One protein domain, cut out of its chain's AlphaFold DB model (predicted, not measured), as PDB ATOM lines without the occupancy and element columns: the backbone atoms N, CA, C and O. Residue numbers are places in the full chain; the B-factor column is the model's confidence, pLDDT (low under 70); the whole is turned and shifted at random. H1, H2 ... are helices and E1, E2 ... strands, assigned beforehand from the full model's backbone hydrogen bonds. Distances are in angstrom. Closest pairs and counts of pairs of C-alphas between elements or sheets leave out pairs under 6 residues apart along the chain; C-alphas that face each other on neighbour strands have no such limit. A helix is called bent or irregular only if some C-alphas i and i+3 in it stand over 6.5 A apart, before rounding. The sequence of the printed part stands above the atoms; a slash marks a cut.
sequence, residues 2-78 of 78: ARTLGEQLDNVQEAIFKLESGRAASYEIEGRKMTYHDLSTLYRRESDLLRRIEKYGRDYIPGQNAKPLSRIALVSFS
ATOM      1  N   ALA A   2      34.526  54.326 -66.447       73.12
ATOM      2  CA  ALA A   2      33.668  54.600 -65.296       73.12
ATOM      3  C   ALA A   2      32.873  55.893 -65.548       73.12
ATOM      4  O   ALA A   2      33.444  56.859 -66.043       73.12
ATOM      5  N   ARG A   3      31.566  55.884 -65.259       81.81
ATOM      6  CA  ARG A   3      30.669  57.020 -65.533       81.81
ATOM      7  C   ARG A   3      30.764  58.076 -64.436       81.81
ATOM      8  O   ARG A   3      30.777  57.715 -63.252       81.81
ATOM      9  N   THR A   4      30.768  59.352 -64.810       89.06
ATOM     10  CA  THR A   4      30.708  60.466 -63.847       89.06
ATOM     11  C   THR A   4      29.356  60.499 -63.127       89.06
ATOM     12  O   THR A   4      28.381  59.896 -63.582       89.06
ATOM     13  N   LEU A   5      29.261  61.197 -61.990       88.25
ATOM     14  CA  LEU A   5      27.971  61.402 -61.319       88.25
ATOM     15  C   LEU A   5      26.973  62.126 -62.225       88.25
ATOM     16  O   LEU A   5      25.791  61.803 -62.181       88.25
ATOM     17  N   GLY A   6      27.442  63.060 -63.057       88.06
ATOM     18  CA  GLY A   6      26.618  63.732 -64.055       88.06
ATOM     19  C   GLY A   6      26.047  62.781 -65.090       88.06
ATOM     20  O   GLY A   6      24.843  62.766 -65.302       88.06
ATOM     21  N   GLU A   7      26.887  61.931 -65.676       89.88
ATOM     22  CA  GLU A   7      26.428  60.927 -66.642       89.88
ATOM     23  C   GLU A   7      25.463  59.921 -66.004       89.88
ATOM     24  O   GLU A   7      24.518  59.459 -66.643       89.88
ATOM     25  N   GLN A   8      25.682  59.561 -64.736       90.00
ATOM     26  CA  GLN A   8      24.753  58.711 -63.993       90.00
ATOM     27  C   GLN A   8      23.411  59.414 -63.760       90.00
ATOM     28  O   GLN A   8      22.374  58.768 -63.901       90.00
ATOM     29  N   LEU A   9      23.423  60.708 -63.429       91.12
ATOM     30  CA  LEU A   9      22.211  61.506 -63.242       91.12
ATOM     31  C   LEU A   9      21.416  61.611 -64.545       91.12
ATOM     32  O   LEU A   9      20.227  61.304 -64.537       91.12
ATOM     33  N   ASP A  10      22.077  61.945 -65.654       92.19
ATOM     34  CA  ASP A  10      21.427  62.089 -66.961       92.19
ATOM     35  C   ASP A  10      20.727  60.789 -67.381       92.19
ATOM     36  O   ASP A  10      19.573  60.809 -67.802       92.19
ATOM     37  N   ASN A  11      21.384  59.636 -67.191       90.00
ATOM     38  CA  ASN A  11      20.786  58.328 -67.481       90.00
ATOM     39  C   ASN A  11      19.538  58.050 -66.627       90.00
ATOM     40  O   ASN A  11      18.559  57.489 -67.120       90.00
ATOM     41  N   VAL A  12      19.568  58.406 -65.337       90.31
ATOM     42  CA  VAL A  12      18.419  58.207 -64.440       90.31
ATOM     43  C   VAL A  12      17.262  59.122 -64.838       90.31
ATOM     44  O   VAL A  12      16.129  58.651 -64.922       90.31
ATOM     45  N   GLN A  13      17.537  60.390 -65.144       91.38
ATOM     46  CA  GLN A  13      16.522  61.348 -65.585       91.38
ATOM     47  C   GLN A  13      15.901  60.952 -66.925       91.38
ATOM     48  O   GLN A  13      14.683  61.018 -67.088       91.38
ATOM     49  N   GLU A  14      16.709  60.471 -67.868       90.00
ATOM     50  CA  GLU A  14      16.208  59.969 -69.145       90.00
ATOM     51  C   GLU A  14      15.302  58.742 -68.953       90.00
ATOM     52  O   GLU A  14      14.251  58.636 -69.591       90.00
ATOM     53  N   ALA A  15      15.676  57.829 -68.052       87.31
ATOM     54  CA  ALA A  15      14.863  56.665 -67.724       87.31
ATOM     55  C   ALA A  15      13.526  57.059 -67.081       87.31
ATOM     56  O   ALA A  15      12.488  56.549 -67.502       87.31
ATOM     57  N   ILE A  16      13.539  57.987 -66.116       88.44
ATOM     58  CA  ILE A  16      12.322  58.539 -65.499       88.44
ATOM     59  C   ILE A  16      11.432  59.144 -66.582       88.44
ATOM     60  O   ILE A  16      10.295  58.711 -66.743       88.44
ATOM     61  N   PHE A  17      11.971  60.042 -67.409       89.06
ATOM     62  CA  PHE A  17      11.214  60.691 -68.476       89.06
ATOM     63  C   PHE A  17      10.590  59.681 -69.450       89.06
ATOM     64  O   PHE A  17       9.423  59.807 -69.827       89.06
ATOM     65  N   LYS A  18      11.334  58.651 -69.869       86.38
ATOM     66  CA  LYS A  18      10.836  57.615 -70.791       86.38
ATOM     67  C   LYS A  18       9.758  56.727 -70.170       86.38
ATOM     68  O   LYS A  18       8.823  56.349 -70.878       86.38
ATOM     69  N   LEU A  19       9.880  56.401 -68.883       85.75
ATOM     70  CA  LEU A  19       8.890  55.611 -68.149       85.75
ATOM     71  C   LEU A  19       7.626  56.432 -67.851       85.75
ATOM     72  O   LEU A  19       6.523  55.933 -68.046       85.75
ATOM     73  N   GLU A  20       7.764  57.696 -67.448       86.44
ATOM     74  CA  GLU A  20       6.635  58.585 -67.148       86.44
ATOM     75  C   GLU A  20       5.865  59.022 -68.389       86.44
ATOM     76  O   GLU A  20       4.637  59.064 -68.376       86.44
ATOM     77  N   SER A  21       6.567  59.297 -69.489       84.19
ATOM     78  CA  SER A  21       5.927  59.632 -70.767       84.19
ATOM     79  C   SER A  21       5.238  58.437 -71.435       84.19
ATOM     80  O   SER A  21       4.680  58.591 -72.522       84.19
ATOM     81  N   GLY A  22       5.309  57.239 -70.838       72.75
ATOM     82  CA  GLY A  22       4.769  56.002 -71.407       72.75
ATOM     83  C   GLY A  22       5.454  55.576 -72.710       72.75
ATOM     84  O   GLY A  22       4.967  54.686 -73.403       72.75
ATOM     85  N   ARG A  23       6.586  56.203 -73.065       71.88
ATOM     86  CA  ARG A  23       7.341  55.916 -74.295       71.88
ATOM     87  C   ARG A  23       8.145  54.624 -74.197       71.88
ATOM     88  O   ARG A  23       8.534  54.078 -75.226       71.88
ATOM     89  N   ALA A  24       8.397  54.135 -72.983       71.44
ATOM     90  CA  ALA A  24       9.069  52.868 -72.741       71.44
ATOM     91  C   ALA A  24       8.320  52.038 -71.691       71.44
ATOM     92  O   ALA A  24       8.048  52.514 -70.595       71.44
ATOM     93  N   ALA A  25       8.055  50.765 -72.000       71.25
ATOM     94  CA  ALA A  25       7.536  49.801 -71.021       71.25
ATOM     95  C   ALA A  25       8.592  49.419 -69.963       71.25
ATOM     96  O   ALA A  25       8.263  48.983 -68.860       71.25
ATOM     97  N   SER A  26       9.873  49.565 -70.308       77.19
ATOM     98  CA  SER A  26      11.006  49.278 -69.434       77.19
ATOM     99  C   SER A  26      12.279  49.950 -69.941       77.19
ATOM    100  O   SER A  26      12.457  50.055 -71.155       77.19
ATOM    101  N   TYR A  27      13.186  50.314 -69.040       78.25
ATOM    102  CA  TYR A  27      14.488  50.902 -69.351       78.25
ATOM    103  C   TYR A  27      15.597  50.167 -68.592       78.25
ATOM    104  O   TYR A  27      15.426  49.835 -67.424       78.25
ATOM    105  N   GLU A  28      16.729  49.878 -69.232       80.69
ATOM    106  CA  GLU A  28      17.833  49.167 -68.581       80.69
ATOM    107  C   GLU A  28      18.835  50.152 -67.971       80.69
ATOM    108  O   GLU A  28      19.458  50.944 -68.676       80.69
ATOM    109  N   ILE A  29      19.011  50.095 -66.648       78.94
ATOM    110  CA  ILE A  29      20.019  50.869 -65.920       78.94
ATOM    111  C   ILE A  29      20.964  49.890 -65.236       78.94
ATOM    112  O   ILE A  29      20.543  49.107 -64.387       78.94
ATOM    113  N   GLU A  30      22.250  49.956 -65.587       75.25
ATOM    114  CA  GLU A  30      23.312  49.142 -64.970       75.25
ATOM    115  C   GLU A  30      23.027  47.630 -64.985       75.25
ATOM    116  O   GLU A  30      23.238  46.932 -63.994       75.25
ATOM    117  N   GLY A  31      22.510  47.114 -66.103       76.88
ATOM    118  CA  GLY A  31      22.182  45.691 -66.241       76.88
ATOM    119  C   GLY A  31      20.884  45.274 -65.546       76.88
ATOM    120  O   GLY A  31      20.561  44.088 -65.506       76.88
ATOM    121  N   ARG A  32      20.129  46.220 -64.972       79.81
ATOM    122  CA  ARG A  32      18.817  45.966 -64.372       79.81
ATOM    123  C   ARG A  32      17.719  46.612 -65.199       79.81
ATOM    124  O   ARG A  32      17.751  47.808 -65.476       79.81
ATOM    125  N   LYS A  33      16.713  45.812 -65.542       83.81
ATOM    126  CA  LYS A  33      15.502  46.272 -66.217       83.81
ATOM    127  C   LYS A  33      14.602  46.977 -65.201       83.81
ATOM    128  O   LYS A  33      14.111  46.340 -64.278       83.81
ATOM    129  N   MET A  34      14.422  48.277 -65.380       82.50
ATOM    130  CA  MET A  34      13.551  49.135 -64.583       82.50
ATOM    131  C   MET A  34      12.226  49.325 -65.313       82.50
ATOM    132  O   MET A  34      12.195  49.481 -66.534       82.50
ATOM    133  N   THR A  35      11.131  49.310 -64.571       83.75
ATOM    134  CA  THR A  35       9.766  49.482 -65.075       83.75
ATOM    135  C   THR A  35       9.086  50.662 -64.388       83.75
ATOM    136  O   THR A  35       9.657  51.294 -63.502       83.75
ATOM    137  N   TYR A  36       7.844  50.962 -64.766       76.62
ATOM    138  CA  TYR A  36       7.063  52.034 -64.141       76.62
ATOM    139  C   TYR A  36       6.932  51.865 -62.614       76.62
ATOM    140  O   TYR A  36       6.992  52.841 -61.869       76.62
ATOM    141  N   HIS A  37       6.844  50.625 -62.118       80.44
ATOM    142  CA  HIS A  37       6.812  50.340 -60.678       80.44
ATOM    143  C   HIS A  37       8.116  50.721 -59.956       80.44
ATOM    144  O   HIS A  37       8.105  51.008 -58.757       80.44
ATOM    145  N   ASP A  38       9.226  50.796 -60.690       84.38
ATOM    146  CA  ASP A  38      10.542  51.152 -60.167       84.38
ATOM    147  C   ASP A  38      10.800  52.665 -60.175       84.38
ATOM    148  O   ASP A  38      11.852  53.099 -59.702       84.38
ATOM    149  N   LEU A  39       9.848  53.495 -60.633       85.62
ATOM    150  CA  LEU A  39       9.979  54.961 -60.624       85.62
ATOM    151  C   LEU A  39      10.329  55.501 -59.236       85.62
ATOM    152  O   LEU A  39      11.197  56.358 -59.104       85.62
ATOM    153  N   SER A  40       9.730  54.947 -58.178       87.81
ATOM    154  CA  SER A  40      10.056  55.344 -56.801       87.81
ATOM    155  C   SER A  40      11.529  55.092 -56.440       87.81
ATOM    156  O   SER A  40      12.132  55.877 -55.708       87.81
ATOM    157  N   THR A  41      12.133  54.032 -56.982       88.75
ATOM    158  CA  THR A  41      13.560  53.722 -56.831       88.75
ATOM    159  C   THR A  41      14.414  54.680 -57.657       88.75
ATOM    160  O   THR A  41      15.439  55.157 -57.167       88.75
ATOM    161  N   LEU A  42      13.987  55.001 -58.881       88.62
ATOM    162  CA  LEU A  42      14.681  55.949 -59.755       88.62
ATOM    163  C   LEU A  42      14.727  57.356 -59.153       88.62
ATOM    164  O   LEU A  42      15.799  57.949 -59.111       88.62
ATOM    165  N   TYR A  43      13.625  57.839 -58.580       91.50
ATOM    166  CA  TYR A  43      13.573  59.138 -57.901       91.50
ATOM    167  C   TYR A  43      14.478  59.223 -56.667       91.50
ATOM    168  O   TYR A  43      15.147  60.234 -56.429       91.50
ATOM    169  N   ARG A  44      14.558  58.144 -55.876       92.94
ATOM    170  CA  ARG A  44      15.516  58.072 -54.758       92.94
ATOM    171  C   ARG A  44      16.950  58.127 -55.268       92.94
ATOM    172  O   ARG A  44      17.773  58.852 -54.717       92.94
ATOM    173  N   ARG A  45      17.232  57.391 -56.344       90.31
ATOM    174  CA  ARG A  45      18.550  57.354 -56.971       90.31
ATOM    175  C   ARG A  45      18.951  58.710 -57.556       90.31
ATOM    176  O   ARG A  45      20.098  59.114 -57.391       90.31
ATOM    177  N   GLU A  46      18.021  59.417 -58.188       93.06
ATOM    178  CA  GLU A  46      18.209  60.791 -58.658       93.06
ATOM    179  C   GLU A  46      18.580  61.720 -57.495       93.06
ATOM    180  O   GLU A  46      19.606  62.399 -57.542       93.06
ATOM    181  N   SER A  47      17.809  61.678 -56.404       93.44
ATOM    182  CA  SER A  47      18.069  62.484 -55.205       93.44
ATOM    183  C   SER A  47      19.443  62.187 -54.593       93.44
ATOM    184  O   SER A  47      20.168  63.098 -54.190       93.44
ATOM    185  N   ASP A  48      19.841  60.915 -54.540       92.00
ATOM    186  CA  ASP A  48      21.172  60.510 -54.079       92.00
ATOM    187  C   ASP A  48      22.287  61.049 -54.976       92.00
ATOM    188  O   ASP A  48      23.305  61.533 -54.473       92.00
ATOM    189  N   LEU A  49      22.106  60.988 -56.295       91.12
ATOM    190  CA  LEU A  49      23.068  61.514 -57.257       91.12
ATOM    191  C   LEU A  49      23.196  63.032 -57.135       91.12
ATOM    192  O   LEU A  49      24.322  63.516 -57.060       91.12
ATOM    193  N   LEU A  50      22.088  63.765 -57.002       92.19
ATOM    194  CA  LEU A  50      22.096  65.212 -56.773       92.19
ATOM    195  C   LEU A  50      22.866  65.586 -55.500       92.19
ATOM    196  O   LEU A  50      23.764  66.425 -55.555       92.19
ATOM    197  N   ARG A  51      22.614  64.897 -54.377       91.25
ATOM    198  CA  ARG A  51      23.362  65.116 -53.123       91.25
ATOM    199  C   ARG A  51      24.858  64.849 -53.276       91.25
ATOM    200  O   ARG A  51      25.692  65.542 -52.695       91.25
ATOM    201  N   ARG A  52      25.229  63.826 -54.048       88.12
ATOM    202  CA  ARG A  52      26.641  63.520 -54.319       88.12
ATOM    203  C   ARG A  52      27.260  64.555 -55.254       88.12
ATOM    204  O   ARG A  52      28.393  64.948 -55.014       88.12
ATOM    205  N   ILE A  53      26.539  65.034 -56.261       88.00
ATOM    206  CA  ILE A  53      27.007  66.098 -57.157       88.00
ATOM    207  C   ILE A  53      27.236  67.390 -56.373       88.00
ATOM    208  O   ILE A  53      28.274  68.018 -56.552       88.00
ATOM    209  N   GLU A  54      26.349  67.747 -55.446       87.19
ATOM    210  CA  GLU A  54      26.539  68.909 -54.568       87.19
ATOM    211  C   GLU A  54      27.831  68.796 -53.736       87.19
ATOM    212  O   GLU A  54      28.541  69.776 -53.516       87.19
ATOM    213  N   LYS A  55      28.169  67.580 -53.298       86.00
ATOM    214  CA  LYS A  55      29.344  67.315 -52.460       86.00
ATOM    215  C   LYS A  55      30.652  67.151 -53.241       86.00
ATOM    216  O   LYS A  55      31.713  67.515 -52.736       86.00
ATOM    217  N   TYR A  56      30.601  66.539 -54.420       86.19
ATOM    218  CA  TYR A  56      31.778  66.063 -55.155       86.19
ATOM    219  C   TYR A  56      31.947  66.703 -56.536       86.19
ATOM    220  O   TYR A  56      33.018  66.584 -57.121       86.19
ATOM    221  N   GLY A  57      30.926  67.381 -57.051       86.38
ATOM    222  CA  GLY A  57      30.883  67.889 -58.417       86.38
ATOM    223  C   GLY A  57      30.341  66.873 -59.419       86.38
ATOM    224  O   GLY A  57      30.306  65.664 -59.179       86.38
ATOM    225  N   ARG A  58      29.915  67.386 -60.575       86.69
ATOM    226  CA  ARG A  58      29.311  66.597 -61.655       86.69
ATOM    227  C   ARG A  58      30.312  65.639 -62.314       86.69
ATOM    228  O   ARG A  58      29.947  64.511 -62.634       86.69
ATOM    229  N   ASP A  59      31.573  66.053 -62.411       86.56
ATOM    230  CA  ASP A  59      32.668  65.298 -63.042       86.56
ATOM    231  C   ASP A  59      33.308  64.248 -62.113       86.56
ATOM    232  O   ASP A  59      34.285  63.579 -62.464       86.56
ATOM    233  N   TYR A  60      32.777  64.081 -60.899       84.19
ATOM    234  CA  TYR A  60      33.265  63.071 -59.971       84.19
ATOM    235  C   TYR A  60      32.968  61.664 -60.487       84.19
ATOM    236  O   TYR A  60      31.839  61.340 -60.851       84.19
ATOM    237  N   ILE A  61      33.975  60.794 -60.436       84.44
ATOM    238  CA  ILE A  61      33.854  59.372 -60.748       84.44
ATOM    239  C   ILE A  61      34.074  58.585 -59.448       84.44
ATOM    240  O   ILE A  61      35.188  58.615 -58.903       84.44
ATOM    241  N   PRO A  62      33.054  57.869 -58.933       78.31
ATOM    242  CA  PRO A  62      33.198  57.035 -57.744       78.31
ATOM    243  C   PRO A  62      34.348  56.034 -57.890       78.31
ATOM    244  O   PRO A  62      34.407  55.283 -58.858       78.31
ATOM    245  N   GLY A  63      35.274  56.033 -56.929       74.31
ATOM    246  CA  GLY A  63      36.425  55.123 -56.920       74.31
ATOM    247  C   GLY A  63      37.604  55.529 -57.815       74.31
ATOM    248  O   GLY A  63      38.659  54.918 -57.688       74.31
ATOM    249  N   GLN A  64      37.476  56.561 -58.659       69.75
ATOM    250  CA  GLN A  64      38.599  57.102 -59.447       69.75
ATOM    251  C   GLN A  64      39.007  58.511 -58.999       69.75
ATOM    252  O   GLN A  64      40.193  58.781 -58.844       69.75
ATOM    253  N   ASN A  65      38.041  59.376 -58.677       63.16
ATOM    254  CA  ASN A  65      38.294  60.758 -58.256       63.16
ATOM    255  C   ASN A  65      37.972  60.963 -56.769       63.16
ATOM    256  O   ASN A  65      37.277  61.903 -56.424       63.16
ATOM    257  N   ALA A  66      38.450  60.091 -55.869       56.78
ATOM    258  CA  ALA A  66      38.059  60.023 -54.446       56.78
ATOM    259  C   ALA A  66      38.225  61.315 -53.603       56.78
ATOM    260  O   ALA A  66      37.830  61.329 -52.436       56.78
ATOM    261  N   LYS A  67      38.770  62.401 -54.159       56.84
ATOM    262  CA  LYS A  67      38.865  63.689 -53.472       56.84
ATOM    263  C   LYS A  67      37.572  64.491 -53.688       56.84
ATOM    264  O   LYS A  67      37.231  64.762 -54.837       56.84
ATOM    265  N   PRO A  68      36.839  64.875 -52.625       55.00
ATOM    266  CA  PRO A  68      35.786  65.878 -52.755       55.00
ATOM    267  C   PRO A  68      36.361  67.153 -53.361       55.00
ATOM    268  O   PRO A  68      37.522  67.472 -53.093       55.00
ATOM    269  N   LEU A  69      35.554  67.873 -54.153       56.03
ATOM    270  CA  LEU A  69      35.837  69.269 -54.472       56.03
ATOM    271  C   LEU A  69      36.080  69.953 -53.133       56.03
ATOM    272  O   LEU A  69      35.166  70.099 -52.321       56.03
ATOM    273  N   SER A  70      37.345  70.250 -52.854       51.09
ATOM    274  CA  SER A  70      37.765  70.954 -51.660       51.09
ATOM    275  C   SER A  70      36.944  72.230 -51.603       51.09
ATOM    276  O   SER A  70      37.126  73.133 -52.419       51.09
ATOM    277  N   ARG A  71      35.982  72.259 -50.673       50.88
ATOM    278  CA  ARG A  71      35.288  73.479 -50.293       50.88
ATOM    279  C   ARG A  71      36.373  74.511 -50.026       50.88
ATOM    280  O   ARG A  71      37.232  74.281 -49.181       50.88
ATOM    281  N   ILE A  72      36.245  75.637 -50.719       48.59
ATOM    282  CA  ILE A  72      36.922  76.891 -50.423       48.59
ATOM    283  C   ILE A  72      38.394  76.866 -50.861       48.59
ATOM    284  O   ILE A  72      39.306  76.568 -50.093       48.59
ATOM    285  N   ALA A  73      38.634  77.304 -52.101       48.84
ATOM    286  CA  ALA A  73      39.785  78.162 -52.331       48.84
ATOM    287  C   ALA A  73      39.612  79.366 -51.390       48.84
ATOM    288  O   ALA A  73      38.841  80.282 -51.671       48.84
ATOM    289  N   LEU A  74      40.248  79.306 -50.219       49.84
ATOM    290  CA  LEU A  74      40.519  80.479 -49.403       49.84
ATOM    291  C   LEU A  74      41.443  81.316 -50.276       49.84
ATOM    292  O   LEU A  74      42.647  81.072 -50.334       49.84
ATOM    293  N   VAL A  75      40.857  82.229 -51.044       53.56
ATOM    294  CA  VAL A  75      41.607  83.272 -51.727       53.56
ATOM    295  C   VAL A  75      42.155  84.158 -50.613       53.56
ATOM    296  O   VAL A  75      41.491  85.076 -50.142       53.56
ATOM    297  N   SER A  76      43.329  83.797 -50.105       47.69
ATOM    298  CA  SER A  76      44.119  84.664 -49.249       47.69
ATOM    299  C   SER A  76      44.734  85.705 -50.174       47.69
ATOM    300  O   SER A  76      45.671  85.401 -50.909       47.69
ATOM    301  N   PHE A  77      44.157  86.904 -50.205       51.69
ATOM    302  CA  PHE A  77      44.855  88.065 -50.738       51.69
ATOM    303  C   PHE A  77      45.849  88.520 -49.667       51.69
ATOM    304  O   PHE A  77      45.438  88.906 -48.571       51.69
ATOM    305  N   SER A  78      47.138  88.370 -49.972       59.38
ATOM    306  CA  SER A  78      48.255  88.987 -49.247       59.38
ATOM    307  C   SER A  78      48.426  90.444 -49.655       59.38
ATOM    308  O   SER A  78      48.115  90.754 -50.829       59.38
TER     309      SER A  78
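What this domain is: This is residues 2 to 78 of the 78 residues of an uncharacterized protein of Nitratifractor salsuginis (strain DSM 16511 / JCM 12458 / E9I37-1) (UniProt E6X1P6). A small two-stranded hairpin, E1 and E2, folds back beside H1 in the connection between two long helices, H1 and H2, which lie side by side and run opposite ways. Beyond the far end of H2 the model ends in a long stretch with no named element, residues 57 to 78, of which residues 72 to 78 stick out free and add to the length. The printed part has 77 residues, with two named helices and two named strands in the order H1, E1, E2, H2; the sheet, in the order E1 - E2, is antiparallel, and the class is mostly helix. The whole is loose, with a radius of gyration of the C-alphas of 16.0 A, and the C-alphas span 60 by 21 by 16 A.

How they stand to each other: Start at the sheet, where E1, residues 27 to 29, and E2, residues 32 to 34, form a hairpin of antiparallel neighbours, with an angle of 138 degrees between their directions. Look there for N 27 and O 34, 2.8 A apart, and N 29 and O 32, 2.9 A apart, both within hydrogen-bond range; the C-alphas of Glu 28 and Lys 33, which face each other, are 4.4 A apart. Move outward to H1, residues 5 to 20, whose closest C-alphas to E1 are those of Ala 15 and Tyr 27, 6.0 A apart. H1 and E2 are only just apart, with their closest C-alphas at 8.3 A. Next find H2, residues 36 to 56, which touches H1; their closest C-alphas, those of Leu 19 and Tyr 36, are 5.7 A apart. The two helices run opposite ways at a shallow tilt of 24 degrees. E1 and H2 are apart. In H1 every O i to N i+4 pair is within hydrogen-bond range; in H2 15 of 17 are. H2 is irregular: C-alphas 37 and 40 are 7.1 A apart, and its line is a rough one.

Where its parts are: Find C-alpha 27 at (14.488, 50.902, -69.351), where E1 begins; E1 and E2 have three residues each. Find C-alpha 5 at (27.971, 61.402, -61.319); from there H1 runs 22.3 A to C-alpha 20. H2, the longest helix with 21 residues, covers 29.8 A and ends at C-alpha 56, at (31.778, 66.063, -55.155).

The domain as a whole: The C-alphas farthest apart are those of Ala 25 and Ser 78, 60.6 A. The printed part has no cut and ends at the chain's last residue, Ser 78. The links E1 to E2 and E2 to H2 are tight, and H1 to E1 is short. The mean pLDDT of the printed part is 79.1; look at residues 64 to 78 for values under 70.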